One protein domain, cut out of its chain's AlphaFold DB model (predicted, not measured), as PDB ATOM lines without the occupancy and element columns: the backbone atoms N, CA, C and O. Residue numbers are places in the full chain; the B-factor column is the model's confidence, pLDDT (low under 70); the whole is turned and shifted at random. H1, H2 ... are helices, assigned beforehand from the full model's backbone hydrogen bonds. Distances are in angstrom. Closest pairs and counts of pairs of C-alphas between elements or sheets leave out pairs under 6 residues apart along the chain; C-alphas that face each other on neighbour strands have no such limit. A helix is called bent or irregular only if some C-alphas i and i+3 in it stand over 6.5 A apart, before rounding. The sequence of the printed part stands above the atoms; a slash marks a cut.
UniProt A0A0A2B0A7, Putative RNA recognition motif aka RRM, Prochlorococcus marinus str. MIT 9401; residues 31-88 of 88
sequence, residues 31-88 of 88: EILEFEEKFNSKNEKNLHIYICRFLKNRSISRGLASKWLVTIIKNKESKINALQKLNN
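This is residues 31 to 88 of the 88 residues of the protein "Putative RNA recognition motif aka RRM" of Prochlorococcus marinus str. MIT 9401 (UniProt A0A0A2B0A7). Picture a lopsided helical hairpin, in which the long helix H3 runs back beside the short helix H2, while a third short helix, H1, packs crosswise on H2 and on residues 68 to 75 of H3. The last stretch, residues 76 to 88, of which 76 to 86 belong to H3, sticks out from this body as a free arm. The printed part has 58 residues with three named helices, H1, H2 and H3 along the chain, and no named strand, and its class is all helix. The whole is loose, with a radius of gyration of the C-alphas of 13.2 A, and elongated, spanning 43 by 25 by 19 A.

Start with H3, residues 62 to 86, the longest helix, and look next at H2, residues 47 to 57, which touches it. Their closest C-alphas are those of Leu 55 and Arg 62, 5.8 A apart, and H3 touches H2 with residues 62 to 72 alone. H2 and H3 form a helical hairpin: they run opposite ways at a tilt of 37 degrees, only just steep. Now look at H1, residues 31 to 40, which touches residues 68 to 75 of H3 alone. The closest C-alphas there are those of Leu 33 and Ile 72, 6.5 A apart, and the two lines are about perpendicular, at 78 degrees. H1 and H2 only just touch, with 3 pairs of C-alphas within 8 A, the closest being those of Glu 36 and Leu 47 at 6.1 A. Their lines also stand at 78 degrees, about perpendicular. The helix packing is mostly crossed, with 0 of the 3 touching pairs at a shallow tilt. In H1, H2 and H3, every O i to N i+4 pair is within hydrogen-bond range.

Find C-alpha 62 at (214.023, 259.338, 157.980); from there H3, 25 residues, runs 36.2 A to C-alpha 86 at (241.363, 282.923, 155.924). H2, residues 47 to 57, measures 15.6 A from first to last C-alpha. Go back to C-alpha 31 at (214.862, 277.827, 151.924), where H1 begins; it runs 14.2 A to C-alpha 40. No helix is bent.

The two C-alphas farthest apart are those of Ser 59 and Asn 88, at 43.3 A. Without the free stretch, the body has 45 residues and spans 26 by 20 by 14 A. The printed part has no cut and ends at Asn 88, the chain's last residue. The link from H1 to H2 is short, with 6 residues, and that from H2 to H3 is tight, with 4. The mean pLDDT of the printed part is 93.6, and Asn 88 is the one printed residue under 70.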
ATOM      1  N   GLU A  31     216.056 277.630 151.098       97.06
ATOM      2  CA  GLU A  31     214.862 277.827 151.924       97.06
ATOM      3  C   GLU A  31     214.981 277.130 153.290       97.06
ATOM      4  O   GLU A  31     214.524 277.656 154.310       97.06
ATOM      5  N   ILE A  32     215.608 275.947 153.332       97.12
ATOM      6  CA  ILE A  32     215.884 275.227 154.582       97.12
ATOM      7  C   ILE A  32     216.873 276.021 155.444       97.12
ATOM      8  O   ILE A  32     216.668 276.136 156.654       97.12
ATOM      9  N   LEU A  33     217.932 276.569 154.843       97.88
ATOM     10  CA  LEU A  33     218.955 277.334 155.556       97.88
ATOM     11  C   LEU A  33     218.420 278.674 156.073       97.88
ATOM     12  O   LEU A  33     218.642 279.005 157.234       97.88
ATOM     13  N   GLU A  34     217.643 279.401 155.269       97.31
ATOM     14  CA  GLU A  34     216.969 280.620 155.724       97.31
ATOM     15  C   GLU A  34     216.028 280.348 156.897       97.31
ATOM     16  O   GLU A  34     215.958 281.123 157.856       97.31
ATOM     17  N   PHE A  35     215.274 279.250 156.816       96.31
ATOM     18  CA  PHE A  35     214.401 278.844 157.901       96.31
ATOM     19  C   PHE A  35     215.205 278.493 159.157       96.31
ATOM     20  O   PHE A  35     214.806 278.894 160.246       96.31
ATOM     21  N   GLU A  36     216.337 277.797 159.025       96.50
ATOM     22  CA  GLU A  36     217.226 277.468 160.145       96.50
ATOM     23  C   GLU A  36     217.751 278.718 160.852       96.50
ATOM     24  O   GLU A  36     217.660 278.803 162.078       96.50
ATOM     25  N   GLU A  37     218.222 279.716 160.106       96.19
ATOM     26  CA  GLU A  37     218.730 280.967 160.677       96.19
ATOM     27  C   GLU A  37     217.612 281.764 161.380       96.19
ATOM     28  O   GLU A  37     217.765 282.213 162.525       96.19
ATOM     29  N   LYS A  38     216.432 281.873 160.751       95.19
ATOM     30  CA  LYS A  38     215.244 282.519 161.343       95.19
ATOM     31  C   LYS A  38     214.727 281.769 162.576       95.19
ATOM     32  O   LYS A  38     214.261 282.398 163.524       95.19
ATOM     33  N   PHE A  39     214.787 280.440 162.574       94.12
ATOM     34  CA  PHE A  39     214.365 279.611 163.700       94.12
ATOM     35  C   PHE A  39     215.341 279.746 164.871       94.12
ATOM     36  O   PHE A  39     214.919 280.050 165.984       94.12
ATOM     37  N   ASN A  40     216.642 279.580 164.631       94.00
ATOM     38  CA  ASN A  40     217.658 279.606 165.684       94.00
ATOM     39  C   ASN A  40     217.806 280.987 166.340       94.00
ATOM     40  O   ASN A  40     218.144 281.065 167.513       94.00
ATOM     41  N   SER A  41     217.532 282.077 165.617       94.25
ATOM     42  CA  SER A  41     217.552 283.432 166.195       94.25
ATOM     43  C   SER A  41     216.386 283.718 167.148       94.25
ATOM     44  O   SER A  41     216.461 284.655 167.939       94.25
ATOM     45  N   LYS A  42     215.307 282.927 167.085       91.62
ATOM     46  CA  LYS A  42     214.080 283.130 167.874       91.62
ATOM     47  C   LYS A  42     213.855 282.074 168.955       91.62
ATOM     48  O   LYS A  42     212.971 282.253 169.788       91.62
ATOM     49  N   ASN A  43     214.601 280.972 168.926       86.69
ATOM     50  CA  ASN A  43     214.392 279.822 169.802       86.69
ATOM     51  C   ASN A  43     215.658 279.512 170.602       86.69
ATOM     52  O   ASN A  43     216.762 279.565 170.076       86.69
ATOM     53  N   GLU A  44     215.486 279.101 171.861       87.94
ATOM     54  CA  GLU A  44     216.599 278.705 172.740       87.94
ATOM     55  C   GLU A  44     217.366 277.488 172.196       87.94
ATOM     56  O   GLU A  44     218.580 277.363 172.358       87.94
ATOM     57  N   LYS A  45     216.654 276.562 171.544       89.12
ATOM     58  CA  LYS A  45     217.233 275.350 170.965       89.12
ATOM     59  C   LYS A  45     217.320 275.476 169.459       89.12
ATOM     60  O   LYS A  45     216.345 275.815 168.798       89.12
ATOM     61  N   ASN A  46     218.471 275.092 168.922       93.19
ATOM     62  CA  ASN A  46     218.693 275.090 167.486       93.19
ATOM     63  C   ASN A  46     217.871 274.004 166.783       93.19
ATOM     64  O   ASN A  46     217.676 272.903 167.307       93.19
ATOM     65  N   LEU A  47     217.479 274.283 165.543       94.62
ATOM     66  CA  LEU A  47     216.640 273.431 164.703       94.62
ATOM     67  C   LEU A  47     217.164 271.993 164.572       94.62
ATOM     68  O   LEU A  47     216.389 271.036 164.625       94.62
ATOM     69  N   HIS A  48     218.485 271.815 164.467       94.69
ATOM     70  CA  HIS A  48     219.096 270.490 164.335       94.69
ATOM     71  C   HIS A  48     218.763 269.557 165.516       94.69
ATOM     72  O   HIS A  48     218.642 268.351 165.319       94.69
ATOM     73  N   ILE A  49     218.537 270.090 166.726       93.56
ATOM     74  CA  ILE A  49     218.150 269.295 167.903       93.56
ATOM     75  C   ILE A  49     216.788 268.631 167.672       93.56
ATOM     76  O   ILE A  49     216.597 267.463 168.016       93.56
ATOM     77  N   TYR A  50     215.847 269.353 167.066       92.38
ATOM     78  CA  TYR A  50     214.513 268.850 166.744       92.38
ATOM     79  C   TYR A  50     214.570 267.816 165.628       92.38
ATOM     80  O   TYR A  50     213.999 266.737 165.764       92.38
ATOM     81  N   ILE A  51     215.339 268.093 164.574       94.25
ATOM     82  CA  ILE A  51     215.526 267.152 163.465       94.25
ATOM     83  C   ILE A  51     216.147 265.836 163.968       94.25
ATOM     84  O   ILE A  51     215.656 264.755 163.644       94.25
ATOM     85  N   CYS A  52     217.160 265.902 164.838       93.81
ATOM     86  CA  CYS A  52     217.743 264.716 165.470       93.81
ATOM     87  C   CYS A  52     216.726 263.934 166.315       93.81
ATOM     88  O   CYS A  52     216.747 262.702 166.328       93.81
ATOM     89  N   ARG A  53     215.800 264.617 167.000       90.25
ATOM     90  CA  ARG A  53     214.710 263.951 167.735       90.25
ATOM     91  C   ARG A  53     213.729 263.263 166.796       90.25
ATOM     92  O   ARG A  53     213.359 262.125 167.068       90.25
ATOM     93  N   PHE A  54     213.360 263.900 165.686       91.94
ATOM     94  CA  PHE A  54     212.508 263.286 164.668       91.94
ATOM     95  C   PHE A  54     213.126 262.004 164.105       91.94
ATOM     96  O   PHE A  54     212.433 260.997 163.964       91.94
ATOM     97  N   LEU A  55     214.438 262.018 163.850       91.62
ATOM     98  CA  LEU A  55     215.194 260.838 163.427       91.62
ATOM     99  C   LEU A  55     215.183 259.739 164.495       91.62
ATOM    100  O   LEU A  55     214.869 258.588 164.183       91.62
ATOM    101  N   LYS A  56     215.482 260.090 165.754       91.50
ATOM    102  CA  LYS A  56     215.526 259.150 166.886       91.50
ATOM    103  C   LYS A  56     214.171 258.486 167.133       91.50
ATOM    104  O   LYS A  56     214.097 257.265 167.251       91.50
ATOM    105  N   ASN A  57     213.113 259.288 167.192       88.75
ATOM    106  CA  ASN A  57     211.768 258.843 167.555       88.75
ATOM    107  C   ASN A  57     210.965 258.338 166.350       88.75
ATOM    108  O   ASN A  57     209.856 257.845 166.523       88.75
ATOM    109  N   ARG A  58     211.517 258.447 165.132       88.06
ATOM    110  CA  ARG A  58     210.852 258.081 163.870       88.06
ATOM    111  C   ARG A  58     209.516 258.805 163.668       88.06
ATOM    112  O   ARG A  58     208.604 258.259 163.058       88.06
ATOM    113  N   SER A  59     209.417 260.043 164.152       87.25
ATOM    114  CA  SER A  59     208.191 260.849 164.084       87.25
ATOM    115  C   SER A  59     207.837 261.285 162.655       87.25
ATOM    116  O   SER A  59     206.695 261.640 162.389       87.25
ATOM    117  N   ILE A  60     208.803 261.250 161.728       91.00
ATOM    118  CA  ILE A  60     208.615 261.461 160.284       91.00
ATOM    119  C   ILE A  60     209.526 260.523 159.479       91.00
ATOM    120  O   ILE A  60     210.373 259.820 160.038       91.00
ATOM    121  N   SER A  61     209.386 260.539 158.147       93.50
ATOM    122  CA  SER A  61     210.289 259.816 157.243       93.50
ATOM    123  C   SER A  61     211.752 260.174 157.514       93.50
ATOM    124  O   SER A  61     212.136 261.346 157.470       93.50
ATOM    125  N   ARG A  62     212.585 259.150 157.742       93.75
ATOM    126  CA  ARG A  62     214.023 259.338 157.980       93.75
ATOM    127  C   ARG A  62     214.715 259.971 156.781       93.75
ATOM    128  O   ARG A  62     215.579 260.806 156.985       93.75
ATOM    129  N   GLY A  63     214.314 259.625 155.556       95.50
ATOM    130  CA  GLY A  63     214.888 260.230 154.351       95.50
ATOM    131  C   GLY A  63     214.686 261.746 154.325       95.50
ATOM    132  O   GLY A  63     215.622 262.490 154.048       95.50
ATOM    133  N   LEU A  64     213.490 262.203 154.709       94.81
ATOM    134  CA  LEU A  64     213.163 263.625 154.769       94.81
ATOM    135  C   LEU A  64     213.939 264.343 155.881       94.81
ATOM    136  O   LEU A  64     214.603 265.343 155.621       94.81
ATOM    137  N   ALA A  65     213.907 263.806 157.102       95.81
ATOM    138  CA  ALA A  65     214.624 264.395 158.231       95.81
ATOM    139  C   ALA A  65     216.146 264.429 158.000       95.81
ATOM    140  O   ALA A  65     216.797 265.429 158.298       95.81
ATOM    141  N   SER A  66     216.711 263.362 157.424       96.75
ATOM    142  CA  SER A  66     218.128 263.298 157.067       96.75
ATOM    143  C   SER A  66     218.490 264.320 155.999       96.75
ATOM    144  O   SER A  66     219.534 264.949 156.130       96.75
ATOM    145  N   LYS A  67     217.639 264.534 154.982       96.56
ATOM    146  CA  LYS A  67     217.863 265.579 153.971       96.56
ATOM    147  C   LYS A  67     218.041 266.941 154.645       96.56
ATOM    148  O   LYS A  67     219.059 267.588 154.429       96.56
ATOM    149  N   TRP A  68     217.112 267.327 155.522       97.50
ATOM    150  CA  TRP A  68     217.198 268.593 156.255       97.50
ATOM    151  C   TRP A  68     218.467 268.695 157.108       97.50
ATOM    152  O   TRP A  68     219.153 269.715 157.078       97.50
ATOM    153  N   LEU A  69     218.806 267.634 157.847       97.75
ATOM    154  CA  LEU A  69     219.991 267.626 158.702       97.75
ATOM    155  C   LEU A  69     221.287 267.760 157.892       97.75
ATOM    156  O   LEU A  69     222.157 268.547 158.260       97.75
ATOM    157  N   VAL A  70     221.409 267.017 156.790       98.06
ATOM    158  CA  VAL A  70     222.590 267.042 155.918       98.06
ATOM    159  C   VAL A  70     222.786 268.426 155.308       98.06
ATOM    160  O   VAL A  70     223.908 268.925 155.330       98.06
ATOM    161  N   THR A  71     221.721 269.071 154.823       98.19
ATOM    162  CA  THR A  71     221.786 270.447 154.301       98.19
ATOM    163  C   THR A  71     222.349 271.414 155.348       98.19
ATOM    164  O   THR A  71     223.282 272.167 155.068       98.19
ATOM    165  N   ILE A  72     221.852 271.344 156.588       97.81
ATOM    166  CA  ILE A  72     222.319 272.203 157.687       97.81
ATOM    167  C   ILE A  72     223.793 271.930 158.026       97.81
ATOM    168  O   ILE A  72     224.562 272.874 158.212       97.81
ATOM    169  N   ILE A  73     224.202 270.659 158.110       97.94
ATOM    170  CA  ILE A  73     225.586 270.278 158.433       97.94
ATOM    171  C   ILE A  73     226.545 270.765 157.347       97.94
ATOM    172  O   ILE A  73     227.506 271.460 157.673       97.94
ATOM    173  N   LYS A  74     226.250 270.494 156.070       98.06
ATOM    174  CA  LYS A  74     227.091 270.921 154.941       98.06
ATOM    175  C   LYS A  74     227.297 272.435 154.909       98.06
ATOM    176  O   LYS A  74     228.407 272.898 154.657       98.06
ATOM    177  N   ASN A  75     226.258 273.219 155.209       97.50
ATOM    178  CA  ASN A  75     226.384 274.675 155.296       97.50
ATOM    179  C   ASN A  75     227.333 275.104 156.428       97.50
ATOM    180  O   ASN A  75     228.197 275.958 156.225       97.50
ATOM    181  N   LYS A  76     227.215 274.501 157.618       96.00
ATOM    182  CA  LYS A  76     228.112 274.802 158.747       96.00
ATOM    183  C   LYS A  76     229.554 274.383 158.452       96.00
ATOM    184  O   LYS A  76     230.462 275.164 158.716       96.00
ATOM    185  N   GLU A  77     229.761 273.208 157.860       97.75
ATOM    186  CA  GLU A  77     231.080 272.746 157.409       97.75
ATOM    187  C   GLU A  77     231.693 273.709 156.386       97.75
ATOM    188  O   GLU A  77     232.849 274.099 156.526       97.75
ATOM    189  N   SER A  78     230.913 274.166 155.403       97.19
ATOM    190  CA  SER A  78     231.360 275.155 154.416       97.19
ATOM    191  C   SER A  78     231.803 276.470 155.072       97.19
ATOM    192  O   SER A  78     232.899 276.961 154.793       97.19
ATOM    193  N   LYS A  79     231.004 277.001 156.011       96.00
ATOM    194  CA  LYS A  79     231.341 278.214 156.778       96.00
ATOM    195  C   LYS A  79     232.638 278.031 157.584       96.00
ATOM    196  O   LYS A  79     233.491 278.914 157.567       96.00
ATOM    197  N   ILE A  80     232.827 276.880 158.235       97.12
ATOM    198  CA  ILE A  80     234.062 276.557 158.974       97.12
ATOM    199  C   ILE A  80     235.268 276.492 158.029       97.12
ATOM    200  O   ILE A  80     236.293 277.113 158.302       97.12
ATOM    201  N   ASN A  81     235.140 275.795 156.900       97.19
ATOM    202  CA  ASN A  81     236.214 275.653 155.917       97.19
ATOM    203  C   ASN A  81     236.638 277.007 155.327       97.19
ATOM    204  O   ASN A  81     237.824 277.238 155.099       97.19
ATOM    205  N   ALA A  82     235.686 277.913 155.085       96.19
ATOM    206  CA  ALA A  82     235.982 279.268 154.626       96.19
ATOM    207  C   ALA A  82     236.788 280.056 155.672       96.19
ATOM    208  O   ALA A  82     237.784 280.685 155.325       96.19
ATOM    209  N   LEU A  83     236.412 279.962 156.952       95.88
ATOM    210  CA  LEU A  83     237.138 280.613 158.048       95.88
ATOM    211  C   LEU A  83     238.553 280.051 158.223       95.88
ATOM    212  O   LEU A  83     239.493 280.812 158.425       95.88
ATOM    213  N   GLN A  84     238.731 278.736 158.102       94.69
ATOM    214  CA  GLN A  84     240.053 278.112 158.192       94.69
ATOM    215  C   GLN A  84     240.992 278.562 157.067       94.69
ATOM    216  O   GLN A  84     242.174 278.768 157.315       94.69
ATOM    217  N   LYS A  85     240.475 278.759 155.848       92.44
ATOM    218  CA  LYS A  85     241.261 279.268 154.713       92.44
ATOM    219  C   LYS A  85     241.700 280.724 154.868       92.44
ATOM    220  O   LYS A  85     242.670 281.103 154.236       92.44
ATOM    221  N   LEU A  86     240.985 281.530 155.651       86.88
ATOM    222  CA  LEU A  86     241.363 282.923 155.924       86.88
ATOM    223  C   LEU A  86     242.468 283.039 156.982       86.88
ATOM    224  O   LEU A  86     243.132 284.067 157.054       86.88
ATOM    225  N   ASN A  87     242.635 282.006 157.808       79.12
ATOM    226  CA  ASN A  87     243.597 281.979 158.909       79.12
ATOM    227  C   ASN A  87     244.931 281.295 158.545       79.12
ATOM    228  O   ASN A  87     245.825 281.269 159.390       79.12
ATOM    229  N   ASN A  88     245.049 280.738 157.334       62.75
ATOM    230  CA  ASN A  88     246.257 280.111 156.784       62.75
ATOM    231  C   ASN A  88     246.813 280.961 155.642       62.75
ATOM    232  O   ASN A  88     248.051 280.967 155.477       62.75
TER     233      ASN A  88